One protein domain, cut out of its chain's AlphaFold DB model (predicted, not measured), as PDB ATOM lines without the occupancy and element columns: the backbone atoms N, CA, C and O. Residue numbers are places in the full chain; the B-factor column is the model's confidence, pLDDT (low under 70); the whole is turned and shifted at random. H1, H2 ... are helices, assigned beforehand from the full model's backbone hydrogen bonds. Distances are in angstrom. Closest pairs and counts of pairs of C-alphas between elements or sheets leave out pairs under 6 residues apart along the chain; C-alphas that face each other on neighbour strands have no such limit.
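What this domain is: This is residues 690 to 780 of the 912 residues of an uncharacterized protein of Methylobacterium sp. Leaf111 (UniProt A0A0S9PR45). Two long helices, H2 and H5, run along the body's length without meeting, and H3 and H4, joined at a corner, bridge them. H1 packs on H4 at one end; the loop of residues 723 to 739 extends the other. The printed part has 91 residues with five named helices, all helix, only just compact, close to loose (radius of gyration of the C-alphas 14.7 A), spanning 44 by 25 by 19 A.

How they stand to each other: H1, residues 690 to 699, touches H4, residues 750 to 759; closest C-alphas Ala 690 and Ala 754, 5.1 A, shallow tilt of 23 degrees. H2, residues 704 to 722, is apart from H5, residues 764 to 778. H3, residues 740 to 748, touches H5; closest C-alphas Pro 740 and Thr 774, 5.3 A. Every O i to N i+4 pair is within hydrogen-bond range except in H4, 5 of 6.

Where its parts are: H2 spans 25.8 A, H5 21.3 A. C-alpha 690 is at (47.268, -2.996, 39.301), C-alpha 778 at (35.957, -16.661, 18.542).

The domain as a whole: The printed part has no cut. H2 to H3 is a long link. Residues 725 to 735 and 778 to 780 have pLDDT under 70.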
ATOM      1  N   ALA A 690      47.269  -1.962  38.259       95.94
ATOM      2  CA  ALA A 690      47.268  -2.996  39.301       95.94
ATOM      3  C   ALA A 690      47.435  -2.407  40.713       95.94
ATOM      4  O   ALA A 690      46.725  -2.804  41.632       95.94
ATOM      5  N   LYS A 691      48.348  -1.436  40.884       96.31
ATOM      6  CA  LYS A 691      48.571  -0.791  42.187       96.31
ATOM      7  C   LYS A 691      47.373   0.051  42.614       96.31
ATOM      8  O   LYS A 691      47.023   0.020  43.782       96.31
ATOM      9  N   ALA A 692      46.749   0.767  41.677       96.62
ATOM     10  CA  ALA A 692      45.554   1.559  41.958       96.62
ATOM     11  C   ALA A 692      44.367   0.671  42.371       96.62
ATOM     12  O   ALA A 692      43.666   0.994  43.326       96.62
ATOM     13  N   ALA A 693      44.172  -0.467  41.694       96.75
ATOM     14  CA  ALA A 693      43.158  -1.448  42.071       96.75
ATOM     15  C   ALA A 693      43.433  -2.051  43.459       96.75
ATOM     16  O   ALA A 693      42.528  -2.099  44.285       96.75
ATOM     17  N   ASP A 694      44.679  -2.444  43.742       96.44
ATOM     18  CA  ASP A 694      45.071  -2.964  45.060       96.44
ATOM     19  C   ASP A 694      44.884  -1.931  46.176       96.44
ATOM     20  O   ASP A 694      44.402  -2.275  47.249       96.44
ATOM     21  N   GLU A 695      45.236  -0.667  45.932       95.31
ATOM     22  CA  GLU A 695      45.028   0.430  46.881       95.31
ATOM     23  C   GLU A 695      43.544   0.580  47.233       95.31
ATOM     24  O   GLU A 695      43.202   0.608  48.412       95.31
ATOM     25  N   LEU A 696      42.658   0.594  46.231       96.25
ATOM     26  CA  LEU A 696      41.213   0.704  46.443       96.25
ATOM     27  C   LEU A 696      40.639  -0.515  47.178       96.25
ATOM     28  O   LEU A 696      39.909  -0.351  48.151       96.25
ATOM     29  N   LEU A 697      40.971  -1.732  46.741       95.25
ATOM     30  CA  LEU A 697      40.457  -2.968  47.344       95.25
ATOM     31  C   LEU A 697      40.910  -3.122  48.801       95.25
ATOM     32  O   LEU A 697      40.096  -3.416  49.677       95.25
ATOM     33  N   ASN A 698      42.191  -2.852  49.074       95.31
ATOM     34  CA  ASN A 698      42.732  -2.893  50.429       95.31
ATOM     35  C   ASN A 698      42.138  -1.790  51.305       95.31
ATOM     36  O   ASN A 698      41.840  -2.043  52.472       95.31
ATOM     37  N   PHE A 699      41.936  -0.587  50.759       95.06
ATOM     38  CA  PHE A 699      41.284   0.493  51.490       95.06
ATOM     39  C   PHE A 699      39.836   0.129  51.838       95.06
ATOM     40  O   PHE A 699      39.444   0.264  52.990       95.06
ATOM     41  N   ALA A 700      39.078  -0.448  50.903       93.19
ATOM     42  CA  ALA A 700      37.731  -0.973  51.148       93.19
ATOM     43  C   ALA A 700      37.692  -2.204  52.084       93.19
ATOM     44  O   ALA A 700      36.619  -2.742  52.351       93.19
ATOM     45  N   GLY A 701      38.842  -2.693  52.563       90.00
ATOM     46  CA  GLY A 701      38.931  -3.829  53.481       90.00
ATOM     47  C   GLY A 701      38.694  -5.197  52.838       90.00
ATOM     48  O   GLY A 701      38.521  -6.173  53.563       90.00
ATOM     49  N   ASN A 702      38.694  -5.296  51.503       87.94
ATOM     50  CA  ASN A 702      38.423  -6.533  50.752       87.94
ATOM     51  C   ASN A 702      37.084  -7.214  51.120       87.94
ATOM     52  O   ASN A 702      36.954  -8.435  51.034       87.94
ATOM     53  N   GLY A 703      36.078  -6.438  51.540       87.25
ATOM     54  CA  GLY A 703      34.750  -6.964  51.859       87.25
ATOM     55  C   GLY A 703      34.067  -7.570  50.630       87.25
ATOM     56  O   GLY A 703      34.083  -6.971  49.555       87.25
ATOM     57  N   LYS A 704      33.434  -8.741  50.786       89.88
ATOM     58  CA  LYS A 704      32.831  -9.502  49.676       89.88
ATOM     59  C   LYS A 704      31.870  -8.657  48.826       89.88
ATOM     60  O   LYS A 704      31.959  -8.680  47.605       89.88
ATOM     61  N   GLU A 705      30.999  -7.874  49.460       90.19
ATOM     62  CA  GLU A 705      30.029  -7.013  48.764       90.19
ATOM     63  C   GLU A 705      30.696  -5.877  47.977       90.19
ATOM     64  O   GLU A 705      30.307  -5.584  46.847       90.19
ATOM     65  N   ALA A 706      31.742  -5.269  48.542       92.00
ATOM     66  CA  ALA A 706      32.499  -4.202  47.898       92.00
ATOM     67  C   ALA A 706      33.280  -4.732  46.682       92.00
ATOM     68  O   ALA A 706      33.273  -4.112  45.618       92.00
ATOM     69  N   VAL A 707      33.904  -5.909  46.815       93.94
ATOM     70  CA  VAL A 707      34.600  -6.593  45.713       93.94
ATOM     71  C   VAL A 707      33.617  -6.951  44.597       93.94
ATOM     72  O   VAL A 707      33.885  -6.654  43.433       93.94
ATOM     73  N   GLU A 708      32.452  -7.507  44.931       93.25
ATOM     74  CA  GLU A 708      31.396  -7.804  43.955       93.25
ATOM     75  C   GLU A 708      30.864  -6.542  43.257       93.25
ATOM     76  O   GLU A 708      30.679  -6.542  42.039       93.25
ATOM     77  N   GLY A 709      30.688  -5.429  43.978       92.88
ATOM     78  CA  GLY A 709      30.319  -4.142  43.377       92.88
ATOM     79  C   GLY A 709      31.384  -3.601  42.413       92.88
ATOM     80  O   GLY A 709      31.066  -3.087  41.333       92.88
ATOM     81  N   ALA A 710      32.666  -3.779  42.744       95.12
ATOM     82  CA  ALA A 710      33.775  -3.418  41.864       95.12
ATOM     83  C   ALA A 710      33.818  -4.306  40.608       95.12
ATOM     84  O   ALA A 710      33.985  -3.791  39.497       95.12
ATOM     85  N   ARG A 711      33.608  -5.623  40.761       95.94
ATOM     86  CA  ARG A 711      33.478  -6.580  39.646       95.94
ATOM     87  C   ARG A 711      32.312  -6.218  38.740       95.94
ATOM     88  O   ARG A 711      32.491  -6.200  37.524       95.94
ATOM     89  N   ARG A 712      31.154  -5.865  39.309       94.75
ATOM     90  CA  ARG A 712      29.993  -5.404  38.541       94.75
ATOM     91  C   ARG A 712      30.320  -4.150  37.737       94.75
ATOM     92  O   ARG A 712      30.079  -4.126  36.538       94.75
ATOM     93  N   THR A 713      30.946  -3.151  38.354       94.94
ATOM     94  CA  THR A 713      31.331  -1.911  37.657       94.94
ATOM     95  C   THR A 713      32.315  -2.181  36.510       94.94
ATOM     96  O   THR A 713      32.223  -1.584  35.435       94.94
ATOM     97  N   PHE A 714      33.270  -3.093  36.716       95.62
ATOM     98  CA  PHE A 714      34.181  -3.543  35.662       95.62
ATOM     99  C   PHE A 714      33.429  -4.273  34.538       95.62
ATOM    100  O   PHE A 714      33.680  -4.015  33.359       95.62
ATOM    101  N   TRP A 715      32.473  -5.133  34.896       94.00
ATOM    102  CA  TRP A 715      31.601  -5.832  33.956       94.00
ATOM    103  C   TRP A 715      30.749  -4.869  33.126       94.00
ATOM    104  O   TRP A 715      30.681  -5.032  31.914       94.00
ATOM    105  N   ASP A 716      30.176  -3.821  33.723       92.88
ATOM    106  CA  ASP A 716      29.414  -2.793  32.999       92.88
ATOM    107  C   ASP A 716      30.265  -2.126  31.905       92.88
ATOM    108  O   ASP A 716      29.798  -1.827  30.800       92.88
ATOM    109  N   ILE A 717      31.558  -1.921  32.181       94.50
ATOM    110  CA  ILE A 717      32.489  -1.384  31.187       94.50
ATOM    111  C   ILE A 717      32.761  -2.416  30.092       94.50
ATOM    112  O   ILE A 717      32.690  -2.054  28.912       94.50
ATOM    113  N   LEU A 718      33.025  -3.673  30.463       93.06
ATOM    114  CA  LEU A 718      33.190  -4.769  29.510       93.06
ATOM    115  C   LEU A 718      31.963  -4.891  28.599       93.06
ATOM    116  O   LEU A 718      32.116  -4.967  27.386       93.06
ATOM    117  N   GLU A 719      30.757  -4.853  29.155       90.38
ATOM    118  CA  GLU A 719      29.495  -4.938  28.427       90.38
ATOM    119  C   GLU A 719      29.337  -3.780  27.436       90.38
ATOM    120  O   GLU A 719      29.087  -3.998  26.246       90.38
ATOM    121  N   SER A 720      29.598  -2.548  27.887       89.25
ATOM    122  CA  SER A 720      29.509  -1.349  27.043       89.25
ATOM    123  C   SER A 720      30.472  -1.355  25.844       89.25
ATOM    124  O   SER A 720      30.184  -0.752  24.805       89.25
ATOM    125  N   GLN A 721      31.629  -2.013  25.971       88.56
ATOM    126  CA  GLN A 721      32.650  -2.094  24.918       88.56
ATOM    127  C   GLN A 721      32.561  -3.389  24.099       88.56
ATOM    128  O   GLN A 721      32.913  -3.404  22.916       88.56
ATOM    129  N   GLY A 722      32.089  -4.462  24.727       85.19
ATOM    130  CA  GLY A 722      32.008  -5.817  24.198       85.19
ATOM    131  C   GLY A 722      30.782  -6.064  23.328       85.19
ATOM    132  O   GLY A 722      30.846  -6.923  22.451       85.19
ATOM    133  N   ARG A 723      29.692  -5.307  23.495       84.44
ATOM    134  CA  ARG A 723      28.500  -5.404  22.635       84.44
ATOM    135  C   ARG A 723      28.633  -4.595  21.329       84.44
ATOM    136  O   ARG A 723      29.486  -3.706  21.179       84.44
ATOM    137  N   SER A 724      27.810  -4.926  20.332       75.62
ATOM    138  CA  SER A 724      27.645  -4.114  19.116       75.62
ATOM    139  C   SER A 724      27.016  -2.750  19.412       75.62
ATOM    140  O   SER A 724      26.378  -2.549  20.441       75.62
ATOM    141  N   LYS A 725      27.216  -1.791  18.501       69.38
ATOM    142  CA  LYS A 725      26.648  -0.439  18.590       69.38
ATOM    143  C   LYS A 725      25.770  -0.182  17.363       69.38
ATOM    144  O   LYS A 725      26.266  -0.362  16.254       69.38
ATOM    145  N   GLY A 726      24.536   0.288  17.572       56.12
ATOM    146  CA  GLY A 726      23.608   0.726  16.518       56.12
ATOM    147  C   GLY A 726      22.245   0.022  16.560       56.12
ATOM    148  O   GLY A 726      22.168  -1.179  16.798       56.12
ATOM    149  N   GLU A 727      21.156   0.757  16.309       48.97
ATOM    150  CA  GLU A 727      19.785   0.206  16.301       48.97
ATOM    151  C   GLU A 727      19.596  -0.912  15.263       48.97
ATOM    152  O   GLU A 727      18.867  -1.865  15.506       48.97
ATOM    153  N   THR A 728      20.322  -0.860  14.141       48.25
ATOM    154  CA  THR A 728      20.236  -1.851  13.052       48.25
ATOM    155  C   THR A 728      20.866  -3.208  13.375       48.25
ATOM    156  O   THR A 728      20.701  -4.151  12.602       48.25
ATOM    157  N   THR A 729      21.590  -3.327  14.494       52.09
ATOM    158  CA  THR A 729      22.188  -4.586  14.974       52.09
ATOM    159  C   THR A 729      21.497  -5.154  16.210       52.09
ATOM    160  O   THR A 729      21.909  -6.208  16.691       52.09
ATOM    161  N   ALA A 730      20.469  -4.475  16.728       55.75
ATOM    162  CA  ALA A 730      19.656  -5.002  17.814       55.75
ATOM    163  C   ALA A 730      18.877  -6.235  17.335       55.75
ATOM    164  O   ALA A 730      18.358  -6.265  16.217       55.75
ATOM    165  N   ASN A 731      18.793  -7.263  18.179       55.66
ATOM    166  CA  ASN A 731      17.870  -8.368  17.936       55.66
ATOM    167  C   ASN A 731      16.408  -7.872  18.033       55.66
ATOM    168  O   ASN A 731      16.157  -6.749  18.462       55.66
ATOM    169  N   ILE A 732      15.434  -8.716  17.678       51.88
ATOM    170  CA  ILE A 732      13.990  -8.403  17.751       51.88
ATOM    171  C   ILE A 732      13.575  -7.941  19.165       51.88
ATOM    172  O   ILE A 732      12.691  -7.102  19.298       51.88
ATOM    173  N   ASP A 733      14.281  -8.410  20.197       53.69
ATOM    174  CA  ASP A 733      14.080  -8.036  21.605       53.69
ATOM    175  C   ASP A 733      14.842  -6.757  22.032       53.69
ATOM    176  O   ASP A 733      14.936  -6.448  23.216       53.69
ATOM    177  N   GLY A 734      15.468  -6.026  21.100       58.00
ATOM    178  CA  GLY A 734      16.235  -4.802  21.376       58.00
ATOM    179  C   GLY A 734      17.652  -5.022  21.934       58.00
ATOM    180  O   GLY A 734      18.431  -4.072  22.036       58.00
ATOM    181  N   VAL A 735      18.027  -6.264  22.261       63.06
ATOM    182  CA  VAL A 735      19.335  -6.602  22.847       63.06
ATOM    183  C   VAL A 735      20.441  -6.585  21.787       63.06
ATOM    184  O   VAL A 735      20.330  -7.214  20.731       63.06
ATOM    185  N   GLN A 736      21.537  -5.881  22.082       77.00
ATOM    186  CA  GLN A 736      22.728  -5.839  21.229       77.00
ATOM    187  C   GLN A 736      23.578  -7.105  21.419       77.00
ATOM    188  O   GLN A 736      23.934  -7.413  22.562       77.00
ATOM    189  N   PRO A 737      23.955  -7.826  20.349       78.69
ATOM    190  CA  PRO A 737      24.783  -9.021  20.466       78.69
ATOM    191  C   PRO A 737      26.183  -8.725  21.022       78.69
ATOM    192  O   PRO A 737      26.808  -7.700  20.725       78.69
ATOM    193  N   TRP A 738      26.703  -9.676  21.799       82.31
ATOM    194  CA  TRP A 738      28.102  -9.708  22.215       82.31
ATOM    195  C   TRP A 738      29.019  -9.936  21.011       82.31
ATOM    196  O   TRP A 738      28.735 -10.758  20.141       82.31
ATOM    197  N   MET A 739      30.141  -9.218  20.971       83.19
ATOM    198  CA  MET A 739      31.171  -9.343  19.942       83.19
ATOM    199  C   MET A 739      32.407 -10.024  20.550       83.19
ATOM    200  O   MET A 739      33.207  -9.339  21.196       83.19
ATOM    201  N   PRO A 740      32.627 -11.335  20.321       79.56
ATOM    202  CA  PRO A 740      33.685 -12.103  20.988       79.56
ATOM    203  C   PRO A 740      35.076 -11.476  20.847       79.56
ATOM    204  O   PRO A 740      35.814 -11.355  21.817       79.56
ATOM    205  N   ARG A 741      35.409 -10.957  19.656       83.19
ATOM    206  CA  ARG A 741      36.696 -10.278  19.411       83.19
ATOM    207  C   ARG A 741      36.887  -9.004  20.238       83.19
ATOM    208  O   ARG A 741      38.019  -8.648  20.545       83.19
ATOM    209  N   ARG A 742      35.807  -8.275  20.549       87.88
ATOM    210  CA  ARG A 742      35.874  -7.058  21.378       87.88
ATOM    211  C   ARG A 742      36.020  -7.413  22.851       87.88
ATOM    212  O   ARG A 742      36.835  -6.794  23.521       87.88
ATOM    213  N   VAL A 743      35.277  -8.420  23.311       87.75
ATOM    214  CA  VAL A 743      35.385  -8.966  24.673       87.75
ATOM    215  C   VAL A 743      36.805  -9.474  24.927       87.75
ATOM    216  O   VAL A 743      37.436  -9.054  25.891       87.75
ATOM    217  N   ALA A 744      37.352 -10.276  24.009       87.50
ATOM    218  CA  ALA A 744      38.718 -10.780  24.109       87.50
ATOM    219  C   ALA A 744      39.744  -9.651  24.146       87.50
ATOM    220  O   ALA A 744      40.517  -9.556  25.090       87.50
ATOM    221  N   ARG A 745      39.678  -8.718  23.186       90.50
ATOM    222  CA  ARG A 745      40.579  -7.559  23.154       90.50
ATOM    223  C   ARG A 745      40.514  -6.737  24.441       90.50
ATOM    224  O   ARG A 745      41.535  -6.223  24.876       90.50
ATOM    225  N   PHE A 746      39.329  -6.590  25.032       93.06
ATOM    226  CA  PHE A 746      39.168  -5.877  26.293       93.06
ATOM    227  C   PHE A 746      39.866  -6.598  27.449       93.06
ATOM    228  O   PHE A 746      40.565  -5.943  28.214       93.06
ATOM    229  N   LEU A 747      39.687  -7.917  27.570       91.38
ATOM    230  CA  LEU A 747      40.282  -8.731  28.637       91.38
ATOM    231  C   LEU A 747      41.789  -8.968  28.442       91.38
ATOM    232  O   LEU A 747      42.506  -9.170  29.417       91.38
ATOM    233  N   GLU A 748      42.269  -8.931  27.200       91.62
ATOM    234  CA  GLU A 748      43.683  -9.071  26.834       91.62
ATOM    235  C   GLU A 748      44.463  -7.752  26.919       91.62
ATOM    236  O   GLU A 748      45.695  -7.782  26.975       91.62
ATOM    237  N   ASP A 749      43.783  -6.598  26.949       94.94
ATOM    238  CA  ASP A 749      44.435  -5.302  27.146       94.94
ATOM    239  C   ASP A 749      45.232  -5.327  28.466       94.94
ATOM    240  O   ASP A 749      44.642  -5.573  29.526       94.94
ATOM    241  N   PRO A 750      46.552  -5.041  28.446       95.50
ATOM    242  CA  PRO A 750      47.393  -5.104  29.638       95.50
ATOM    243  C   PRO A 750      46.854  -4.299  30.826       95.50
ATOM    244  O   PRO A 750      47.052  -4.694  31.975       95.50
ATOM    245  N   ARG A 751      46.173  -3.174  30.573       96.06
ATOM    246  CA  ARG A 751      45.618  -2.305  31.618       96.06
ATOM    247  C   ARG A 751      44.392  -2.920  32.275       96.06
ATOM    248  O   ARG A 751      44.312  -2.966  33.500       96.06
ATOM    249  N   ASN A 752      43.458  -3.411  31.465       95.69
ATOM    250  CA  ASN A 752      42.210  -3.996  31.947       95.69
ATOM    251  C   ASN A 752      42.472  -5.349  32.605       95.69
ATOM    252  O   ASN A 752      41.949  -5.607  33.686       95.69
ATOM    253  N   LYS A 753      43.343  -6.170  32.004       95.00
ATOM    254  CA  LYS A 753      43.814  -7.436  32.569       95.00
ATOM    255  C   LYS A 753      44.410  -7.235  33.959       95.00
ATOM    256  O   LYS A 753      44.036  -7.935  34.894       95.00
ATOM    257  N   ALA A 754      45.271  -6.228  34.110       95.88
ATOM    258  CA  ALA A 754      45.899  -5.906  35.384       95.88
ATOM    259  C   ALA A 754      44.898  -5.510  36.480       95.88
ATOM    260  O   ALA A 754      45.189  -5.743  37.648       95.88
ATOM    261  N   VAL A 755      43.750  -4.914  36.141       96.75
ATOM    262  CA  VAL A 755      42.674  -4.626  37.108       96.75
ATOM    263  C   VAL A 755      41.813  -5.867  37.347       96.75
ATOM    264  O   VAL A 755      41.549  -6.207  38.498       96.75
ATOM    265  N   ALA A 756      41.436  -6.591  36.288       95.25
ATOM    266  CA  ALA A 756      40.642  -7.814  36.371       95.25
ATOM    267  C   ALA A 756      41.301  -8.864  37.277       95.25
ATOM    268  O   ALA A 756      40.664  -9.378  38.190       95.25
ATOM    269  N   GLU A 757      42.599  -9.121  37.113       95.25
ATOM    270  CA  GLU A 757      43.343 -10.069  37.954       95.25
ATOM    271  C   GLU A 757      43.330  -9.701  39.448       95.25
ATOM    272  O   GLU A 757      43.496 -10.573  40.298       95.25
ATOM    273  N   ARG A 758      43.131  -8.420  39.791       96.06
ATOM    274  CA  ARG A 758      43.026  -7.961  41.187       96.06
ATOM    275  C   ARG A 758      41.604  -8.071  41.713       96.06
ATOM    276  O   ARG A 758      41.428  -8.539  42.832       96.06
ATOM    277  N   LEU A 759      40.611  -7.709  40.899       94.88
ATOM    278  CA  LEU A 759      39.192  -7.844  41.246       94.88
ATOM    279  C   LEU A 759      38.765  -9.309  41.422       94.88
ATOM    280  O   LEU A 759      37.917  -9.596  42.259       94.88
ATOM    281  N   TYR A 760      39.345 -10.224  40.644       94.25
ATOM    282  CA  TYR A 760      39.035 -11.660  40.646       94.25
ATOM    283  C   TYR A 760      40.121 -12.501  41.335       94.25
ATOM    284  O   TYR A 760      40.262 -13.689  41.058       94.25
ATOM    285  N   ARG A 761      40.934 -11.906  42.217       92.81
ATOM    286  CA  ARG A 761      42.029 -12.630  42.886       92.81
ATOM    287  C   ARG A 761      41.515 -13.783  43.758       92.81
ATOM    288  O   ARG A 761      42.158 -14.825  43.835       92.81
ATOM    289  N   ASP A 762      40.391 -13.566  44.425       89.38
ATOM    290  CA  ASP A 762      39.698 -14.514  45.300       89.38
ATOM    291  C   ASP A 762      38.823 -15.522  44.535       89.38
ATOM    292  O   ASP A 762      38.556 -16.596  45.062       89.38
ATOM    293  N   ASP A 763      38.452 -15.225  43.284       88.06
ATOM    294  CA  ASP A 763      37.774 -16.164  42.381       88.06
ATOM    295  C   ASP A 763      38.363 -16.105  40.957       88.06
ATOM    296  O   ASP A 763      37.787 -15.512  40.034       88.06
ATOM    297  N   PRO A 764      39.544 -16.714  40.743       89.88
ATOM    298  CA  PRO A 764      40.182 -16.722  39.432       89.88
ATOM    299  C   PRO A 764      39.446 -17.621  38.428       89.88
ATOM    300  O   PRO A 764      39.657 -17.487  37.219       89.88
ATOM    301  N   GLU A 765      38.610 -18.556  38.894       86.75
ATOM    302  CA  GLU A 765      37.834 -19.432  38.015       86.75
ATOM    303  C   GLU A 765      36.725 -18.665  37.305       86.75
ATOM    304  O   GLU A 765      36.517 -18.874  36.109       86.75
ATOM    305  N   HIS A 766      36.090 -17.713  37.988       87.19
ATOM    306  CA  HIS A 766      35.097 -16.824  37.390       87.19
ATOM    307  C   HIS A 766      35.670 -16.060  36.190       87.19
ATOM    308  O   HIS A 766      35.116 -16.130  35.090       87.19
ATOM    309  N   LEU A 767      36.843 -15.435  36.342       88.50
ATOM    310  CA  LEU A 767      37.511 -14.738  35.236       88.50
ATOM    311  C   LEU A 767      37.887 -15.693  34.088       88.50
ATOM    312  O   LEU A 767      37.733 -15.350  32.912       88.50
ATOM    313  N   ARG A 768      38.329 -16.919  34.406       87.56
ATOM    314  CA  ARG A 768      38.615 -17.955  33.396       87.56
ATOM    315  C   ARG A 768      37.362 -18.399  32.648       87.56
ATOM    316  O   ARG A 768      37.448 -18.648  31.451       87.56
ATOM    317  N   ASN A 769      36.213 -18.501  33.313       85.19
ATOM    318  CA  ASN A 769      34.956 -18.906  32.683       85.19
ATOM    319  C   ASN A 769      34.469 -17.858  31.670       85.19
ATOM    320  O   ASN A 769      34.037 -18.230  30.579       85.19
ATOM    321  N   ILE A 770      34.648 -16.564  31.964       85.31
ATOM    322  CA  ILE A 770      34.406 -15.475  31.000       85.31
ATOM    323  C   ILE A 770      35.326 -15.629  29.772       85.31
ATOM    324  O   ILE A 770      34.875 -15.514  28.627       85.31
ATOM    325  N   GLY A 771      36.606 -15.949  29.999       82.88
ATOM    326  CA  GLY A 771      37.571 -16.246  28.934       82.88
ATOM    327  C   GLY A 771      37.151 -17.435  28.063       82.88
ATOM    328  O   GLY A 771      37.063 -17.293  26.848       82.88
ATOM    329  N   LYS A 772      36.776 -18.567  28.674       83.81
ATOM    330  CA  LYS A 772      36.330 -19.782  27.962       83.81
ATOM    331  C   LYS A 772      35.130 -19.532  27.048       83.81
ATOM    332  O   LYS A 772      35.132 -20.005  25.915       83.81
ATOM    333  N   ILE A 773      34.123 -18.787  27.517       82.62
ATOM    334  CA  ILE A 773      32.961 -18.410  26.691       82.62
ATOM    335  C   ILE A 773      33.429 -17.585  25.489       82.62
ATOM    336  O   ILE A 773      33.010 -17.825  24.357       82.62
ATOM    337  N   THR A 774      34.342 -16.642  25.716       79.62
ATOM    338  CA  THR A 774      34.873 -15.782  24.655       79.62
ATOM    339  C   THR A 774      35.675 -16.579  23.624       79.62
ATOM    340  O   THR A 774      35.435 -16.425  22.425       79.62
ATOM    341  N   ASP A 775      36.565 -17.466  24.065       80.69
ATOM    342  CA  ASP A 775      37.402 -18.315  23.208       80.69
ATOM    343  C   ASP A 775      36.560 -19.294  22.381       80.69
ATOM    344  O   ASP A 775      36.778 -19.449  21.175       80.69
ATOM    345  N   ALA A 776      35.540 -19.905  22.996       74.81
ATOM    346  CA  ALA A 776      34.597 -20.776  22.300       74.81
ATOM    347  C   ALA A 776      33.881 -20.035  21.158       74.81
ATOM    348  O   ALA A 776      33.699 -20.586  20.071       74.81
ATOM    349  N   LEU A 777      33.535 -18.762  21.368       71.75
ATOM    350  CA  LEU A 777      32.817 -17.946  20.389       71.75
ATOM    351  C   LEU A 777      33.720 -17.298  19.328       71.75
ATOM    352  O   LEU A 777      33.243 -17.005  18.232       71.75
ATOM    353  N   GLN A 778      35.018 -17.106  19.583       67.94
ATOM    354  CA  GLN A 778      35.957 -16.661  18.542       67.94
ATOM    355  C   GLN A 778      36.055 -17.668  17.384       67.94
ATOM    356  O   GLN A 778      36.208 -17.267  16.229       67.94
ATOM    357  N   ASN A 779      35.911 -18.961  17.687       59.78
ATOM    358  CA  ASN A 779      35.953 -20.043  16.703       59.78
ATOM    359  C   ASN A 779      34.677 -20.152  15.847       59.78
ATOM    360  O   ASN A 779      34.709 -20.794  14.803       59.78
ATOM    361  N   VAL A 780      33.585 -19.486  16.240       59.66
ATOM    362  CA  VAL A 780      32.318 -19.401  15.483       59.66
ATOM    363  C   VAL A 780      32.368 -18.310  14.409       59.66
ATOM    364  O   VAL A 780      31.697 -18.380  13.382       59.66
TER     365      VAL A 780